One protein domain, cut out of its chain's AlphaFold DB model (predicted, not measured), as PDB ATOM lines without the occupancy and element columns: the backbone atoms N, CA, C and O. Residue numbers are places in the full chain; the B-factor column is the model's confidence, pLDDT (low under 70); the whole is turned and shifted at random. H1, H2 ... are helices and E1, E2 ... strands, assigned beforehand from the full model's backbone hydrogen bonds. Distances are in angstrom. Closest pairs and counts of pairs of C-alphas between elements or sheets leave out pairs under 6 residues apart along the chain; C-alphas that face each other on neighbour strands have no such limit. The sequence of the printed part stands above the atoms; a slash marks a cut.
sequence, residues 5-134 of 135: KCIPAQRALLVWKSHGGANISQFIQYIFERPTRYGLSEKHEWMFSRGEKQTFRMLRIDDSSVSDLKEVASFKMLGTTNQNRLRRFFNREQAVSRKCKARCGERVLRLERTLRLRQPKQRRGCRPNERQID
ATOM      1  N   LYS A   5     112.262 135.945 154.469       87.06
ATOM      2  CA  LYS A   5     111.443 135.313 153.426       87.06
ATOM      3  C   LYS A   5     110.049 135.929 153.429       87.06
ATOM      4  O   LYS A   5     109.353 135.910 154.435       87.06
ATOM      5  N   CYS A   6     109.643 136.457 152.278       86.81
ATOM      6  CA  CYS A   6     108.394 137.185 152.106       86.81
ATOM      7  C   CYS A   6     107.434 136.448 151.177       86.81
ATOM      8  O   CYS A   6     107.807 136.028 150.073       86.81
ATOM      9  N   ILE A   7     106.175 136.354 151.597       86.19
ATOM     10  CA  ILE A   7     105.089 135.741 150.829       86.19
ATOM     11  C   ILE A   7     103.921 136.724 150.681       86.19
ATOM     12  O   ILE A   7     103.675 137.514 151.587       86.19
ATOM     13  N   PRO A   8     103.169 136.719 149.567       82.56
ATOM     14  CA  PRO A   8     101.984 137.566 149.445       82.56
ATOM     15  C   PRO A   8     100.940 137.214 150.510       82.56
ATOM     16  O   PRO A   8     100.617 136.038 150.666       82.56
ATOM     17  N   ALA A   9     100.333 138.207 151.164       76.44
ATOM     18  CA  ALA A   9      99.324 137.970 152.206       76.44
ATOM     19  C   ALA A   9      98.117 137.150 151.698       76.44
ATOM     20  O   ALA A   9      97.606 136.281 152.395       76.44
ATOM     21  N   GLN A  10      97.712 137.351 150.438       70.75
ATOM     22  CA  GLN A  10      96.644 136.581 149.774       70.75
ATOM     23  C   GLN A  10      97.032 135.125 149.430       70.75
ATOM     24  O   GLN A  10      96.198 134.343 148.967       70.75
ATOM     25  N   ARG A  11      98.308 134.758 149.588       68.81
ATOM     26  CA  ARG A  11      98.868 133.420 149.343       68.81
ATOM     27  C   ARG A  11      99.534 132.899 150.608       68.81
ATOM     28  O   ARG A  11     100.692 132.499 150.594       68.81
ATOM     29  N   ALA A  12      98.792 132.970 151.703       76.44
ATOM     30  CA  ALA A  12      99.296 132.626 153.016       76.44
ATOM     31  C   ALA A  12      99.576 131.123 153.182       76.44
ATOM     32  O   ALA A  12     100.331 130.761 154.060       76.44
ATOM     33  N   LEU A  13      99.015 130.231 152.360       88.75
ATOM     34  CA  LEU A  13      99.147 128.790 152.595       88.75
ATOM     35  C   LEU A  13     100.527 128.288 152.182       88.75
ATOM     36  O   LEU A  13     100.900 128.411 151.009       88.75
ATOM     37  N   LEU A  14     101.245 127.691 153.127       90.62
ATOM     38  CA  LEU A  14     102.535 127.055 152.902       90.62
ATOM     39  C   LEU A  14     102.310 125.592 152.524       90.62
ATOM     40  O   LEU A  14     101.478 124.902 153.114       90.62
ATOM     41  N   VAL A  15     103.034 125.124 151.513       93.25
ATOM     42  CA  VAL A  15     102.974 123.733 151.065       93.25
ATOM     43  C   VAL A  15     104.328 123.092 151.281       93.25
ATOM     44  O   VAL A  15     105.324 123.510 150.687       93.25
ATOM     45  N   TRP A  16     104.336 122.043 152.085       93.25
ATOM     46  CA  TRP A  16     105.503 121.218 152.351       93.25
ATOM     47  C   TRP A  16     105.299 119.842 151.756       93.25
ATOM     48  O   TRP A  16     104.169 119.358 151.666       93.25
ATOM     49  N   LYS A  17     106.395 119.203 151.359       94.69
ATOM     50  CA  LYS A  17     106.367 117.849 150.826       94.69
ATOM     51  C   LYS A  17     107.528 117.025 151.338       94.69
ATOM     52  O   LYS A  17     108.668 117.476 151.304       94.69
ATOM     53  N   SER A  18     107.222 115.790 151.698       93.50
ATOM     54  CA  SER A  18     108.191 114.715 151.850       93.50
ATOM     55  C   SER A  18     107.853 113.616 150.846       93.50
ATOM     56  O   SER A  18     106.683 113.351 150.560       93.50
ATOM     57  N   HIS A  19     108.867 113.020 150.235       92.12
ATOM     58  CA  HIS A  19     108.689 111.926 149.288       92.12
ATOM     59  C   HIS A  19     109.890 110.993 149.336       92.12
ATOM     60  O   HIS A  19     111.018 111.444 149.529       92.12
ATOM     61  N   GLY A  20     109.648 109.706 149.134       89.00
ATOM     62  CA  GLY A  20     110.706 108.708 149.158       89.00
ATOM     63  C   GLY A  20     110.208 107.325 148.768       89.00
ATOM     64  O   GLY A  20     109.029 107.125 148.464       89.00
ATOM     65  N   GLY A  21     111.135 106.374 148.775       85.31
ATOM     66  CA  GLY A  21     110.904 104.989 148.374       85.31
ATOM     67  C   GLY A  21     111.476 104.641 146.997       85.31
ATOM     68  O   GLY A  21     112.054 105.477 146.306       85.31
ATOM     69  N   ALA A  22     111.330 103.373 146.623       78.44
ATOM     70  CA  ALA A  22     111.890 102.751 145.424       78.44
ATOM     71  C   ALA A  22     110.776 102.209 144.511       78.44
ATOM     72  O   ALA A  22     109.593 102.343 144.809       78.44
ATOM     73  N   ASN A  23     111.122 101.564 143.395       70.56
ATOM     74  CA  ASN A  23     110.145 101.085 142.400       70.56
ATOM     75  C   ASN A  23     109.042 100.168 142.973       70.56
ATOM     76  O   ASN A  23     107.948 100.097 142.418       70.56
ATOM     77  N   ILE A  24     109.314  99.485 144.089       83.19
ATOM     78  CA  ILE A  24     108.378  98.548 144.722       83.19
ATOM     79  C   ILE A  24     107.462  99.240 145.734       83.19
ATOM     80  O   ILE A  24     106.297  98.865 145.830       83.19
ATOM     81  N   SER A  25     107.953 100.230 146.481       89.69
ATOM     82  CA  SER A  25     107.196 100.923 147.528       89.69
ATOM     83  C   SER A  25     107.595 102.387 147.576       89.69
ATOM     84  O   SER A  25     108.784 102.700 147.620       89.69
ATOM     85  N   GLN A  26     106.608 103.276 147.557       93.25
ATOM     86  CA  GLN A  26     106.810 104.722 147.532       93.25
ATOM     87  C   GLN A  26     105.849 105.401 148.494       93.25
ATOM     88  O   GLN A  26     104.724 104.942 148.691       93.25
ATOM     89  N   PHE A  27     106.256 106.546 149.027       93.88
ATOM     90  CA  PHE A  27     105.374 107.419 149.781       93.88
ATOM     91  C   PHE A  27     105.469 108.859 149.283       93.88
ATOM     92  O   PHE A  27     106.512 109.323 148.814       93.88
ATOM     93  N   ILE A  28     104.354 109.574 149.398       94.62
ATOM     94  CA  ILE A  28     104.283 111.020 149.192       94.62
ATOM     95  C   ILE A  28     103.464 111.598 150.338       94.62
ATOM     96  O   ILE A  28     102.349 111.153 150.599       94.62
ATOM     97  N   GLN A  29     104.007 112.603 151.008       95.12
ATOM     98  CA  GLN A  29     103.325 113.318 152.073       95.12
ATOM     99  C   GLN A  29     103.316 114.810 151.767       95.12
ATOM    100  O   GLN A  29     104.343 115.365 151.374       95.12
ATOM    101  N   TYR A  30     102.176 115.459 151.980       95.44
ATOM    102  CA  TYR A  30     102.038 116.910 151.924       95.44
ATOM    103  C   TYR A  30     101.602 117.450 153.282       95.44
ATOM    104  O   TYR A  30     100.799 116.817 153.964       95.44
ATOM    105  N   ILE A  31     102.090 118.635 153.642       94.00
ATOM    106  CA  ILE A  31     101.528 119.444 154.729       94.00
ATOM    107  C   ILE A  31     101.083 120.776 154.133       94.00
ATOM    108  O   ILE A  31     101.867 121.475 153.483       94.00
ATOM    109  N   PHE A  32      99.817 121.112 154.354       93.12
ATOM    110  CA  PHE A  32      99.203 122.381 153.992       93.12
ATOM    111  C   PHE A  32      99.031 123.208 155.254       93.12
ATOM    112  O   PHE A  32      98.065 123.043 156.000       93.12
ATOM    113  N   GLU A  33      99.998 124.081 155.489       90.25
ATOM    114  CA  GLU A  33     100.083 124.883 156.699       90.25
ATOM    115  C   GLU A  33      99.443 126.252 156.488       90.25
ATOM    116  O   GLU A  33      99.646 126.921 155.462       90.25
ATOM    117  N   ARG A  34      98.650 126.674 157.474       84.62
ATOM    118  CA  ARG A  34      98.020 127.993 157.502       84.62
ATOM    119  C   ARG A  34      98.775 128.861 158.513       84.62
ATOM    120  O   ARG A  34      98.709 128.570 159.694       84.62
ATOM    121  N   PRO A  35      99.411 129.975 158.119       69.50
ATOM    122  CA  PRO A  35     100.217 130.811 159.018       69.50
ATOM    123  C   PRO A  35      99.367 131.695 159.951       69.50
ATOM    124  O   PRO A  35      99.799 132.756 160.392       69.50
ATOM    125  N   THR A  36      98.113 131.326 160.197       64.44
ATOM    126  CA  THR A  36      97.235 131.989 161.164       64.44
ATOM    127  C   THR A  36      97.156 131.113 162.399       64.44
ATOM    128  O   THR A  36      96.763 129.962 162.259       64.44
ATOM    129  N   ARG A  37      97.406 131.700 163.577       55.41
ATOM    130  CA  ARG A  37      97.427 131.098 164.931       55.41
ATOM    131  C   ARG A  37      96.215 130.235 165.349       55.41
ATOM    132  O   ARG A  37      96.177 129.748 166.468       55.41
ATOM    133  N   TYR A  38      95.207 130.107 164.489       54.75
ATOM    134  CA  TYR A  38      93.944 129.401 164.733       54.75
ATOM    135  C   TYR A  38      93.533 128.493 163.559       54.75
ATOM    136  O   TYR A  38      92.406 128.004 163.505       54.75
ATOM    137  N   GLY A  39      94.400 128.321 162.558       63.94
ATOM    138  CA  GLY A  39      94.102 127.527 161.374       63.94
ATOM    139  C   GLY A  39      94.661 126.121 161.507       63.94
ATOM    140  O   GLY A  39      95.867 125.955 161.445       63.94
ATOM    141  N   LEU A  40      93.793 125.108 161.593       75.25
ATOM    142  CA  LEU A  40      94.236 123.714 161.511       75.25
ATOM    143  C   LEU A  40      94.965 123.467 160.184       75.25
ATOM    144  O   LEU A  40      94.448 123.788 159.105       75.25
ATOM    145  N   SER A  41      96.156 122.886 160.291       88.81
ATOM    146  CA  SER A  41      96.957 122.446 159.158       88.81
ATOM    147  C   SER A  41      96.489 121.063 158.705       88.81
ATOM    148  O   SER A  41      95.928 120.283 159.477       88.81
ATOM    149  N   GLU A  42      96.666 120.750 157.425       92.50
ATOM    150  CA  GLU A  42      96.182 119.493 156.841       92.50
ATOM    151  C   GLU A  42      97.372 118.673 156.331       92.50
ATOM    152  O   GLU A  42      98.147 119.143 155.496       92.50
ATOM    153  N   LYS A  43      97.527 117.444 156.831       93.38
ATOM    154  CA  LYS A  43      98.547 116.483 156.396       93.38
ATOM    155  C   LYS A  43      97.919 115.418 155.517       93.38
ATOM    156  O   LYS A  43      96.945 114.775 155.900       93.38
ATOM    157  N   HIS A  44      98.469 115.243 154.328       95.75
ATOM    158  CA  HIS A  44      97.982 114.292 153.342       95.75
ATOM    159  C   HIS A  44      99.054 113.241 153.117       95.75
ATOM    160  O   HIS A  44     100.181 113.578 152.765       95.75
ATOM    161  N   GLU A  45      98.714 111.973 153.311       95.31
ATOM    162  CA  GLU A  45      99.661 110.865 153.249       95.31
ATOM    163  C   GLU A  45      99.241 109.867 152.186       95.31
ATOM    164  O   GLU A  45      98.115 109.366 152.188       95.31
ATOM    165  N   TRP A  46     100.177 109.547 151.304       95.94
ATOM    166  CA  TRP A  46     100.025 108.561 150.255       95.94
ATOM    167  C   TRP A  46     101.077 107.475 150.401       95.94
ATOM    168  O   TRP A  46     102.267 107.775 150.488       95.94
ATOM    169  N   MET A  47     100.634 106.221 150.350       95.25
ATOM    170  CA  MET A  47     101.509 105.055 150.257       95.25
ATOM    171  C   MET A  47     101.152 104.246 149.018       95.25
ATOM    172  O   MET A  47      99.976 103.975 148.743       95.25
ATOM    173  N   PHE A  48     102.182 103.854 148.281       93.88
ATOM    174  CA  PHE A  48     102.078 103.114 147.038       93.88
ATOM    175  C   PHE A  48     102.908 101.841 147.111       93.88
ATOM    176  O   PHE A  48     103.999 101.844 147.674       93.88
ATOM    177  N   SER A  49     102.426 100.779 146.474       93.81
ATOM    178  CA  SER A  49     103.198  99.558 146.249       93.81
ATOM    179  C   SER A  49     102.963  99.073 144.828       93.81
ATOM    180  O   SER A  49     101.825  99.084 144.361       93.81
ATOM    181  N   ARG A  50     104.042  98.727 144.119       91.19
ATOM    182  CA  ARG A  50     104.030  98.307 142.704       91.19
ATOM    183  C   ARG A  50     103.241  99.267 141.795       91.19
ATOM    184  O   ARG A  50     102.568  98.863 140.857       91.19
ATOM    185  N   GLY A  51     103.317 100.568 142.088       89.50
ATOM    186  CA  GLY A  51     102.618 101.624 141.348       89.50
ATOM    187  C   GLY A  51     101.129 101.793 141.683       89.50
ATOM    188  O   GLY A  51     100.503 102.719 141.157       89.50
ATOM    189  N   GLU A  52     100.568 100.968 142.563       92.94
ATOM    190  CA  GLU A  52      99.174 101.030 143.007       92.94
ATOM    191  C   GLU A  52      99.035 101.765 144.344       92.94
ATOM    192  O   GLU A  52      99.967 101.811 145.146       92.94
ATOM    193  N   LYS A  53      97.858 102.345 144.606       94.31
ATOM    194  CA  LYS A  53      97.558 103.018 145.878       94.31
ATOM    195  C   LYS A  53      97.245 101.979 146.955       94.31
ATOM    196  O   LYS A  53      96.213 101.323 146.874       94.31
ATOM    197  N   GLN A  54      98.057 101.946 148.007       94.56
ATOM    198  CA  GLN A  54      97.811 101.132 149.200       94.56
ATOM    199  C   GLN A  54      97.034 101.913 150.255       94.56
ATOM    200  O   GLN A  54      96.057 101.434 150.822       94.56
ATOM    201  N   THR A  55      97.428 103.160 150.514       94.38
ATOM    202  CA  THR A  55      96.779 103.989 151.535       94.38
ATOM    203  C   THR A  55      96.746 105.447 151.109       94.38
ATOM    204  O   THR A  55      97.674 105.948 150.475       94.38
ATOM    205  N   PHE A  56      95.650 106.113 151.467       95.19
ATOM    206  CA  PHE A  56      95.501 107.559 151.411       95.19
ATOM    207  C   PHE A  56      94.837 108.035 152.703       95.19
ATOM    208  O   PHE A  56      93.786 107.505 153.069       95.19
ATOM    209  N   ARG A  57      95.438 109.011 153.388       94.81
ATOM    210  CA  ARG A  57      94.903 109.607 154.622       94.81
ATOM    211  C   ARG A  57      94.978 111.124 154.547       94.81
ATOM    212  O   ARG A  57      95.953 111.671 154.041       94.81
ATOM    213  N   MET A  58      93.950 111.781 155.073       94.00
ATOM    214  CA  MET A  58      93.935 113.221 155.322       94.00
ATOM    215  C   MET A  58      93.741 113.414 156.818       94.00
ATOM    216  O   MET A  58      92.749 112.946 157.378       94.00
ATOM    217  N   LEU A  59      94.702 114.064 157.456       91.75
ATOM    218  CA  LEU A  59      94.737 114.299 158.890       91.75
ATOM    219  C   LEU A  59      94.727 115.802 159.135       91.75
ATOM    220  O   LEU A  59      95.435 116.551 158.464       91.75
ATOM    221  N   ARG A  60      93.934 116.239 160.109       90.31
ATOM    222  CA  ARG A  60      94.064 117.588 160.660       90.31
ATOM    223  C   ARG A  60      95.134 117.531 161.737       90.31
ATOM    224  O   ARG A  60      95.064 116.659 162.598       90.31
ATOM    225  N   ILE A  61      96.109 118.421 161.652       88.19
ATOM    226  CA  ILE A  61      97.224 118.511 162.589       88.19
ATOM    227  C   ILE A  61      97.303 119.931 163.149       88.19
ATOM    228  O   ILE A  61      96.980 120.902 162.457       88.19
ATOM    229  N   ASP A  62      97.683 120.029 164.418       83.12
ATOM    230  CA  ASP A  62      97.958 121.300 165.082       83.12
ATOM    231  C   ASP A  62      99.360 121.826 164.738       83.12
ATOM    232  O   ASP A  62     100.184 121.131 164.138       83.12
ATOM    233  N   ASP A  63      99.615 123.083 165.099       76.69
ATOM    234  CA  ASP A  63     100.858 123.781 164.760       76.69
ATOM    235  C   ASP A  63     102.092 123.164 165.450       76.69
ATOM    236  O   ASP A  63     103.179 123.142 164.865       76.69
ATOM    237  N   SER A  64     101.930 122.603 166.656       77.69
ATOM    238  CA  SER A  64     102.983 121.839 167.346       77.69
ATOM    239  C   SER A  64     103.400 120.615 166.533       77.69
ATOM    240  O   SER A  64     104.570 120.464 166.195       77.69
ATOM    241  N   SER A  65     102.427 119.814 166.095       81.44
ATOM    242  CA  SER A  65     102.663 118.616 165.289       81.44
ATOM    243  C   SER A  65     103.292 118.949 163.938       81.44
ATOM    244  O   SER A  65     104.054 118.154 163.395       81.44
ATOM    245  N   VAL A  66     102.969 120.110 163.354       80.88
ATOM    246  CA  VAL A  66     103.591 120.568 162.103       80.88
ATOM    247  C   VAL A  66     105.092 120.780 162.291       80.88
ATOM    248  O   VAL A  66     105.859 120.359 161.425       80.88
ATOM    249  N   SER A  67     105.504 121.424 163.385       81.00
ATOM    250  CA  SER A  67     106.918 121.692 163.681       81.00
ATOM    251  C   SER A  67     107.684 120.385 163.883       81.00
ATOM    252  O   SER A  67     108.645 120.132 163.158       81.00
ATOM    253  N   ASP A  68     107.164 119.491 164.726       81.31
ATOM    254  CA  ASP A  68     107.772 118.180 164.987       81.31
ATOM    255  C   ASP A  68     107.897 117.344 163.704       81.31
ATOM    256  O   ASP A  68     108.930 116.736 163.419       81.31
ATOM    257  N   LEU A  69     106.853 117.337 162.866       82.81
ATOM    258  CA  LEU A  69     106.875 116.609 161.598       82.81
ATOM    259  C   LEU A  69     107.898 117.179 160.614       82.81
ATOM    260  O   LEU A  69     108.473 116.405 159.851       82.81
ATOM    261  N   LYS A  70     108.115 118.498 160.596       81.44
ATOM    262  CA  LYS A  70     109.130 119.131 159.740       81.44
ATOM    263  C   LYS A  70     110.552 118.800 160.191       81.44
ATOM    264  O   LYS A  70     111.426 118.704 159.334       81.44
ATOM    265  N   GLU A  71     110.779 118.637 161.492       76.75
ATOM    266  CA  GLU A  71     112.091 118.274 162.039       76.75
ATOM    267  C   GLU A  71     112.408 116.791 161.823       76.75
ATOM    268  O   GLU A  71     113.496 116.440 161.367       76.75
ATOM    269  N   VAL A  72     111.444 115.911 162.109       75.75
ATOM    270  CA  VAL A  72     111.653 114.456 162.087       75.75
ATOM    271  C   VAL A  72     111.606 113.884 160.673       75.75
ATOM    272  O   VAL A  72     112.355 112.967 160.334       75.75
ATOM    273  N   ALA A  73     110.718 114.395 159.824       68.38
ATOM    274  CA  ALA A  73     110.610 113.958 158.441       68.38
ATOM    275  C   ALA A  73     111.207 115.021 157.520       68.38
ATOM    276  O   ALA A  73     110.995 116.208 157.720       68.38
ATOM    277  N   SER A  74     111.923 114.598 156.473       82.81
ATOM    278  CA  SER A  74     112.629 115.474 155.521       82.81
ATOM    279  C   SER A  74     111.693 116.283 154.603       82.81
ATOM    280  O   SER A  74     111.805 116.248 153.372       82.81
ATOM    281  N   PHE A  75     110.737 117.003 155.187       89.25
ATOM    282  CA  PHE A  75     109.815 117.884 154.498       89.25
ATOM    283  C   PHE A  75     110.571 119.077 153.928       89.25
ATOM    284  O   PHE A  75     111.250 119.826 154.623       89.25
ATOM    285  N   LYS A  76     110.400 119.292 152.628       90.00
ATOM    286  CA  LYS A  76     110.899 120.474 151.932       90.00
ATOM    287  C   LYS A  76     109.735 121.401 151.639       90.00
ATOM    288  O   LYS A  76     108.693 120.959 151.144       90.00
ATOM    289  N   MET A  77     109.913 122.692 151.905       88.88
ATOM    290  CA  MET A  77     108.956 123.696 151.448       88.88
ATOM    291  C   MET A  77     108.941 123.693 149.917       88.88
ATOM    292  O   MET A  77     109.959 123.946 149.275       88.88
ATOM    293  N   LEU A  78     107.770 123.449 149.329       92.06
ATOM    294  CA  LEU A  78     107.570 123.574 147.888       92.06
ATOM    295  C   LEU A  78     107.204 125.000 147.471       92.06
ATOM    296  O   LEU A  78     107.453 125.387 146.330       92.06
ATOM    297  N   GLY A  79     106.584 125.771 148.365       91.94
ATOM    298  CA  GLY A  79     106.234 127.172 148.147       91.94
ATOM    299  C   GLY A  79     104.860 127.519 148.706       91.94
ATOM    300  O   GLY A  79     104.344 126.836 149.587       91.94
ATOM    301  N   THR A  80     104.259 128.584 148.176       91.56
ATOM    302  CA  THR A  80     102.981 129.112 148.663       91.56
ATOM    303  C   THR A  80     101.853 129.044 147.650       91.56
ATOM    304  O   THR A  80     102.055 129.138 146.432       91.56
ATOM    305  N   THR A  81     100.628 128.917 148.155       92.81
ATOM    306  CA  THR A  81      99.402 128.895 147.354       92.81
ATOM    307  C   THR A  81      98.262 129.667 148.026       92.81
ATOM    308  O   THR A  81      98.421 130.253 149.094       92.81
ATOM    309  N   ASN A  82      97.103 129.726 147.369       91.19
ATOM    310  CA  ASN A  82      95.887 130.314 147.926       91.19
ATOM    311  C   ASN A  82      94.785 129.264 148.122       91.19
ATOM    312  O   ASN A  82      94.814 128.189 147.517       91.19
ATOM    313  N   GLN A  83      93.789 129.613 148.936       89.31
ATOM    314  CA  GLN A  83      92.680 128.734 149.323       89.31
ATOM    315  C   GLN A  83      91.964 128.114 148.112       89.31
ATOM    316  O   GLN A  83      91.656 126.924 148.095       89.31
ATOM    317  N   ASN A  84      91.745 128.902 147.055       91.31
ATOM    318  CA  ASN A  84      91.042 128.452 145.852       91.31
ATOM    319  C   ASN A  84      91.816 127.364 145.096       91.31
ATOM    320  O   ASN A  84      91.218 126.433 144.556       91.31
ATOM    321  N   ARG A  85      93.145 127.477 145.030       94.31
ATOM    322  CA  ARG A  85      94.011 126.474 144.395       94.31
ATOM    323  C   ARG A  85      94.133 125.227 145.258       94.31
ATOM    324  O   ARG A  85      94.055 124.134 144.702       94.31
ATOM    325  N   LEU A  86      94.224 125.394 146.578       92.62
ATOM    326  CA  LEU A  86      94.214 124.282 147.524       92.62
ATOM    327  C   LEU A  86      92.924 123.458 147.406       92.62
ATOM    328  O   LEU A  86      92.978 122.252 147.191       92.62
ATOM    329  N   ARG A  87      91.756 124.110 147.389       92.81
ATOM    330  CA  ARG A  87      90.462 123.428 147.214       92.81
ATOM    331  C   ARG A  87      90.387 122.631 145.907       92.81
ATOM    332  O   ARG A  87      89.879 121.515 145.880       92.81
ATOM    333  N   ARG A  88      90.917 123.181 144.806       95.38
ATOM    334  CA  ARG A  88      90.997 122.456 143.522       95.38
ATOM    335  C   ARG A  88      91.938 121.257 143.597       95.38
ATOM    336  O   ARG A  88      91.653 120.247 142.957       95.38
ATOM    337  N   PHE A  89      93.046 121.383 144.323       95.56
ATOM    338  CA  PHE A  89      93.960 120.276 144.574       95.56
ATOM    339  C   PHE A  89      93.239 119.165 145.346       95.56
ATOM    340  O   PHE A  89      93.159 118.067 144.809       95.56
ATOM    341  N   PHE A  90      92.583 119.463 146.474       94.56
ATOM    342  CA  PHE A  90      91.839 118.474 147.275       94.56
ATOM    343  C   PHE A  90      90.765 117.735 146.477       94.56
ATOM    344  O   PHE A  90      90.696 116.510 146.514       94.56
ATOM    345  N   ASN A  91      89.974 118.450 145.674       95.12
ATOM    346  CA  ASN A  91      88.953 117.811 144.840       95.12
ATOM    347  C   ASN A  91      89.566 116.813 143.842       95.12
ATOM    348  O   ASN A  91      89.047 115.713 143.643       95.12
ATOM    349  N   ARG A  92      90.676 117.187 143.194       95.62
ATOM    350  CA  ARG A  92      91.368 116.310 142.238       95.62
ATOM    351  C   ARG A  92      92.074 115.159 142.935       95.62
ATOM    352  O   ARG A  92      92.069 114.046 142.426       95.62
ATOM    353  N   GLU A  93      92.650 115.426 144.091       95.44
ATOM    354  CA  GLU A  93      93.315 114.447 144.931       95.44
ATOM    355  C   GLU A  93      92.345 113.365 145.403       95.44
ATOM    356  O   GLU A  93      92.611 112.178 145.222       95.44
ATOM    357  N   GLN A  94      91.165 113.757 145.883       94.75
ATOM    358  CA  GLN A  94      90.110 112.824 146.265       94.75
ATOM    359  C   GLN A  94      89.581 112.023 145.063       94.75
ATOM    360  O   GLN A  94      89.257 110.842 145.184       94.75
ATOM    361  N   ALA A  95      89.528 112.622 143.870       94.19
ATOM    362  CA  ALA A  95      89.189 111.885 142.654       94.19
ATOM    363  C   ALA A  95      90.266 110.844 142.289       94.19
ATOM    364  O   ALA A  95      89.932 109.714 141.925       94.19
ATOM    365  N   VAL A  96      91.551 111.198 142.416       93.88
ATOM    366  CA  VAL A  96      92.675 110.271 142.212       93.88
ATOM    367  C   VAL A  96      92.637 109.153 143.248       93.88
ATOM    368  O   VAL A  96      92.785 107.992 142.873       93.88
ATOM    369  N   SER A  97      92.365 109.454 144.520       93.69
ATOM    370  CA  SER A  97      92.358 108.440 145.581       93.69
ATOM    371  C   SER A  97      91.279 107.381 145.364       93.69
ATOM    372  O   SER A  97      91.506 106.212 145.668       93.69
ATOM    373  N   ARG A  98      90.139 107.750 144.770       92.56
ATOM    374  CA  ARG A  98      89.050 106.817 144.433       92.56
ATOM    375  C   ARG A  98      89.308 106.000 143.167       92.56
ATOM    376  O   ARG A  98      88.884 104.855 143.094       92.56
ATOM    377  N   LYS A  99      89.963 106.582 142.156       91.75
ATOM    378  CA  LYS A  99      90.042 105.996 140.800       91.75
ATOM    379  C   LYS A  99      91.405 105.414 140.433       91.75
ATOM    380  O   LYS A  99      91.537 104.799 139.375       91.75
ATOM    381  N   CYS A 100      92.444 105.660 141.225       90.94
ATOM    382  CA  CYS A 100      93.783 105.254 140.838       90.94
ATOM    383  C   CYS A 100      94.039 103.765 141.078       90.94
ATOM    384  O   CYS A 100      93.958 103.303 142.211       90.94
ATOM    385  N   LYS A 101      94.393 103.059 139.998       89.44
ATOM    386  CA  LYS A 101      94.755 101.635 140.010       89.44
ATOM    387  C   LYS A 101      96.217 101.378 139.640       89.44
ATOM    388  O   LYS A 101      96.778 100.411 140.103       89.44
ATOM    389  N   ALA A 102      96.847 102.255 138.854       90.38
ATOM    390  CA  ALA A 102      98.245 102.117 138.444       90.38
ATOM    391  C   ALA A 102      98.899 103.488 138.228       90.38
ATOM    392  O   ALA A 102      98.213 104.478 137.935       90.38
ATOM    393  N   ARG A 103     100.234 103.534 138.346       90.75
ATOM    394  CA  ARG A 103     101.062 104.756 138.270       90.75
ATOM    395  C   ARG A 103     100.548 105.865 139.196       90.75
ATOM    396  O   ARG A 103     100.511 107.043 138.835       90.75
ATOM    397  N   CYS A 104     100.096 105.485 140.391       92.12
ATOM    398  CA  CYS A 104      99.440 106.403 141.315       92.12
ATOM    399  C   CYS A 104     100.383 107.475 141.853       92.12
ATOM    400  O   CYS A 104      99.976 108.634 141.911       92.12
ATOM    401  N   GLY A 105     101.647 107.128 142.118       91.06
ATOM    402  CA  GLY A 105     102.675 108.096 142.506       91.06
ATOM    403  C   GLY A 105     102.809 109.233 141.490       91.06
ATOM    404  O   GLY A 105     102.652 110.400 141.840       91.06
ATOM    405  N   GLU A 106     102.974 108.912 140.202       92.12
ATOM    406  CA  GLU A 106     103.041 109.927 139.142       92.12
ATOM    407  C   GLU A 106     101.777 110.788 139.062       92.12
ATOM    408  O   GLU A 106     101.857 112.002 138.868       92.12
ATOM    409  N   ARG A 107     100.593 110.174 139.176       93.75
ATOM    410  CA  ARG A 107      99.321 110.905 139.118       93.75
ATOM    411  C   ARG A 107      99.198 111.894 140.270       93.75
ATOM    412  O   ARG A 107      98.769 113.018 140.023       93.75
ATOM    413  N   VAL A 108      99.605 111.501 141.476       93.88
ATOM    414  CA  VAL A 108      99.634 112.376 142.656       93.88
ATOM    415  C   VAL A 108     100.639 113.509 142.456       93.88
ATOM    416  O   VAL A 108     100.265 114.668 142.598       93.88
ATOM    417  N   LEU A 109     101.857 113.224 141.987       92.81
ATOM    418  CA  LEU A 109     102.856 114.261 141.683       92.81
ATOM    419  C   LEU A 109     102.350 115.284 140.653       92.81
ATOM    420  O   LEU A 109     102.582 116.485 140.785       92.81
ATOM    421  N   ARG A 110     101.595 114.849 139.636       94.00
ATOM    422  CA  ARG A 110     101.000 115.761 138.641       94.00
ATOM    423  C   ARG A 110      99.965 116.713 139.250       94.00
ATOM    424  O   ARG A 110      99.738 117.783 138.674       94.00
ATOM    425  N   LEU A 111      99.354 116.373 140.389       94.44
ATOM    426  CA  LEU A 111      98.396 117.249 141.066       94.44
ATOM    427  C   LEU A 111      99.047 118.542 141.555       94.44
ATOM    428  O   LEU A 111      98.363 119.566 141.554       94.44
ATOM    429  N   GLU A 112     100.347 118.535 141.870       93.44
ATOM    430  CA  GLU A 112     101.099 119.711 142.341       93.44
ATOM    431  C   GLU A 112     100.961 120.910 141.393       93.44
ATOM    432  O   GLU A 112     100.850 122.057 141.829       93.44
ATOM    433  N   ARG A 113     100.831 120.661 140.081       93.75
ATOM    434  CA  ARG A 113     100.589 121.706 139.068       93.75
ATOM    435  C   ARG A 113      99.306 122.507 139.333       93.75
ATOM    436  O   ARG A 113      99.200 123.670 138.942       93.75
ATOM    437  N   THR A 114      98.329 121.914 140.018       94.56
ATOM    438  CA  THR A 114      97.065 122.562 140.403       94.56
ATOM    439  C   THR A 114      97.283 123.661 141.443       94.56
ATOM    440  O   THR A 114      96.565 124.665 141.419       94.56
ATOM    441  N   LEU A 115      98.299 123.515 142.300       93.00
ATOM    442  CA  LEU A 115      98.601 124.450 143.383       93.00
ATOM    443  C   LEU A 115      99.179 125.773 142.869       93.00
ATOM    444  O   LEU A 115      99.048 126.786 143.551       93.00
ATOM    445  N   ARG A 116      99.769 125.800 141.662       92.75
ATOM    446  CA  ARG A 116     100.437 126.989 141.088       92.75
ATOM    447  C   ARG A 116     101.348 127.683 142.112       92.75
ATOM    448  O   ARG A 116     101.209 128.888 142.361       92.75
ATOM    449  N   LEU A 117     102.219 126.876 142.718       92.25
ATOM    450  CA  LEU A 117     103.101 127.278 143.807       92.25
ATOM    451  C   LEU A 117     103.953 128.484 143.413       92.25
ATOM    452  O   LEU A 117     104.406 128.601 142.272       92.25
ATOM    453  N   ARG A 118     104.165 129.391 144.365       89.75
ATOM    454  CA  ARG A 118     105.135 130.480 144.239       89.75
ATOM    455  C   ARG A 118     106.197 130.357 145.310       89.75
ATOM    456  O   ARG A 118     105.874 130.147 146.474       89.75
ATOM    457  N   GLN A 119     107.447 130.541 144.908       89.25
ATOM    458  CA  GLN A 119     108.545 130.571 145.859       89.25
ATOM    459  C   GLN A 119     108.470 131.838 146.725       89.25
ATOM    460  O   GLN A 119     108.138 132.911 146.198       89.25
ATOM    461  N   PRO A 120     108.768 131.736 148.032       86.12
ATOM    462  CA  PRO A 120     109.017 132.903 148.865       86.12
ATOM    463  C   PRO A 120     110.143 133.753 148.275       86.12
ATOM    464  O   PRO A 120     111.110 133.229 147.720       86.12
ATOM    465  N   LYS A 121     110.036 135.075 148.400       86.94
ATOM    466  CA  LYS A 121     111.093 135.996 147.966       86.94
ATOM    467  C   LYS A 121     111.992 136.332 149.146       86.94
ATOM    468  O   LYS A 121     111.481 136.761 150.172       86.94
ATOM    469  N   GLN A 122     113.306 136.194 148.990       87.62
ATOM    470  CA  GLN A 122     114.264 136.684 149.982       87.62
ATOM    471  C   GLN A 122     114.528 138.175 149.775       87.62
ATOM    472  O   GLN A 122     114.870 138.604 148.671       87.62
ATOM    473  N   ARG A 123     114.318 138.977 150.821       85.75
ATOM    474  CA  ARG A 123     114.478 140.440 150.806       85.75
ATOM    475  C   ARG A 123     114.953 140.941 152.164       85.75
ATOM    476  O   ARG A 123     114.843 140.233 153.150       85.75
ATOM    477  N   ARG A 124     115.435 142.185 152.236       86.31
ATOM    478  CA  ARG A 124     115.783 142.839 153.518       86.31
ATOM    479  C   ARG A 124     114.558 143.206 154.373       86.31
ATOM    480  O   ARG A 124     114.707 143.500 155.546       86.31
ATOM    481  N   GLY A 125     113.368 143.188 153.776       86.25
ATOM    482  CA  GLY A 125     112.087 143.442 154.426       86.25
ATOM    483  C   GLY A 125     110.940 143.103 153.476       86.25
ATOM    484  O   GLY A 125     111.112 143.118 152.248       86.25
ATOM    485  N   CYS A 126     109.780 142.767 154.032       87.06
ATOM    486  CA  CYS A 126     108.588 142.463 153.246       87.06
ATOM    487  C   CYS A 126     107.840 143.739 152.857       87.06
ATOM    488  O   CYS A 126     107.827 144.723 153.592       87.06
ATOM    489  N   ARG A 127     107.230 143.737 151.667       88.19
ATOM    490  CA  ARG A 127     106.358 144.843 151.234       88.19
ATOM    491  C   ARG A 127     105.078 144.879 152.087       88.19
ATOM    492  O   ARG A 127     104.710 143.839 152.620       88.19
ATOM    493  N   PRO A 128     104.327 145.995 152.117       85.56
ATOM    494  CA  PRO A 128     103.091 146.106 152.909       85.56
ATOM    495  C   PRO A 128     102.045 145.003 152.652       85.56
ATOM    496  O   PRO A 128     101.310 144.614 153.550       85.56
ATOM    497  N   ASN A 129     102.007 144.453 151.431       85.19
ATOM    498  CA  ASN A 129     101.090 143.372 151.034       85.19
ATOM    499  C   ASN A 129     101.711 141.965 151.136       85.19
ATOM    500  O   ASN A 129     101.159 140.980 150.628       85.19
ATOM    501  N   GLU A 130     102.893 141.865 151.731       85.69
ATOM    502  CA  GLU A 130     103.631 140.634 151.964       85.69
ATOM    503  C   GLU A 130     103.744 140.386 153.473       85.69
ATOM    504  O   GLU A 130     103.685 141.303 154.285       85.69
ATOM    505  N   ARG A 131     103.900 139.122 153.852       83.25
ATOM    506  CA  ARG A 131     104.161 138.698 155.226       83.25
ATOM    507  C   ARG A 131     105.512 138.011 155.286       83.25
ATOM    508  O   ARG A 131     105.865 137.284 154.352       83.25
ATOM    509  N   GLN A 132     106.231 138.255 156.373       85.00
ATOM    510  CA  GLN A 132     107.414 137.482 156.713       85.00
ATOM    511  C   GLN A 132     106.986 136.085 157.164       85.00
ATOM    512  O   GLN A 132     105.960 135.931 157.826       85.00
ATOM    513  N   ILE A 133     107.760 135.085 156.763       80.44
ATOM    514  CA  ILE A 133     107.673 133.720 157.269       80.44
ATOM    515  C   ILE A 133     109.038 133.315 157.807       80.44
ATOM    516  O   ILE A 133     110.056 133.532 157.141       80.44
ATOM    517  N   ASP A 134     109.027 132.714 158.986       68.00
ATOM    518  CA  ASP A 134     110.196 132.076 159.574       68.00
ATOM    519  C   ASP A 134     110.129 130.590 159.180       68.00
ATOM    520  O   ASP A 134     109.058 129.978 159.246       68.00
TER     521      ASP A 134
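This is residues 5 to 134 of the 135 residues of an uncharacterized protein of Amphibalanus amphitrite (UniProt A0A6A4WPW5). A twisted sheet of five long and short strands has a helical hairpin, H2 and H3, over one face and the shorter helix H1 over the other. A small second sheet, E7, E1 and E8, makes a head at one end of the long axis, built from both ends of the printed part. The 130 printed residues run E1 E2 E3 E4 E5 H1 E6 H2 H3 E7 E8, three named helices and eight named strands, a mixed class. Both sheets are antiparallel, ordered E5 E4 E3 E2 E6 and E7 E1 E8. The whole is compact, with a radius of gyration of the C-alphas of 15.3 A, yet elongated, spanning 48 by 28 by 25 A.

Find C-alpha 13 at (99.147, 128.790, 152.595), where E2, residues 13 to 21, begins its 26.9 A. E3, residues 25 to 33, runs 26.6 A, E4, residues 41 to 49, 27.0 A, and E5, residues 52 to 61, 26.3 A; E6 is residues 76 to 81. H1 is residues 63 to 72. From C-alpha 83 at (92.680, 128.734, 149.323), H2 runs 24.4 A to residue 99; H3, residues 104 to 115, runs 18.2 A. Look for the small sheet in E1, residues 5 to 8, E7, residues 121 to 123, and E8, residues 130 to 133, ending at C-alpha 133 (107.673, 133.720, 157.269).

Start with the meander E2 E3 E4 E5, each strand the antiparallel neighbour of the one before: N 16 and O 31 are 2.9 A apart, N 44 and O 30 2.8 A, N 43 and O 59 2.8 A. At the other edge, E6 pairs with E2, with N 78 and O 15 2.8 A apart. H3 is on this sheet at a height of 6.9 A, along E4 at 3 degrees on the local plane; its closest C-alpha pair with E4 is Phe 48 and Gly 105, 6.8 A. H2, on the same face, touches H3 at Arg 85 and Leu 115, whose C-alphas are 5.1 A apart, with a shallow tilt of 18 degrees, opposite ways. On the opposite face, H1 has a height of 9.2 A and runs slantwise to E3 at 34 degrees on the local plane. In H1 and H2 every O i to N i+4 pair is within hydrogen-bond range; in H3, 4 of 8 are. In the small sheet, N 7 and O 131 are 2.9 A apart, and N 6 and O 121 2.8 A.

The C-alphas farthest apart, of Arg 50 and Pro 128, are 48.9 A apart. The printed part has no cut, and no link is long. Confidence is under 70 at residues 11, 35 to 39, 73 and 134.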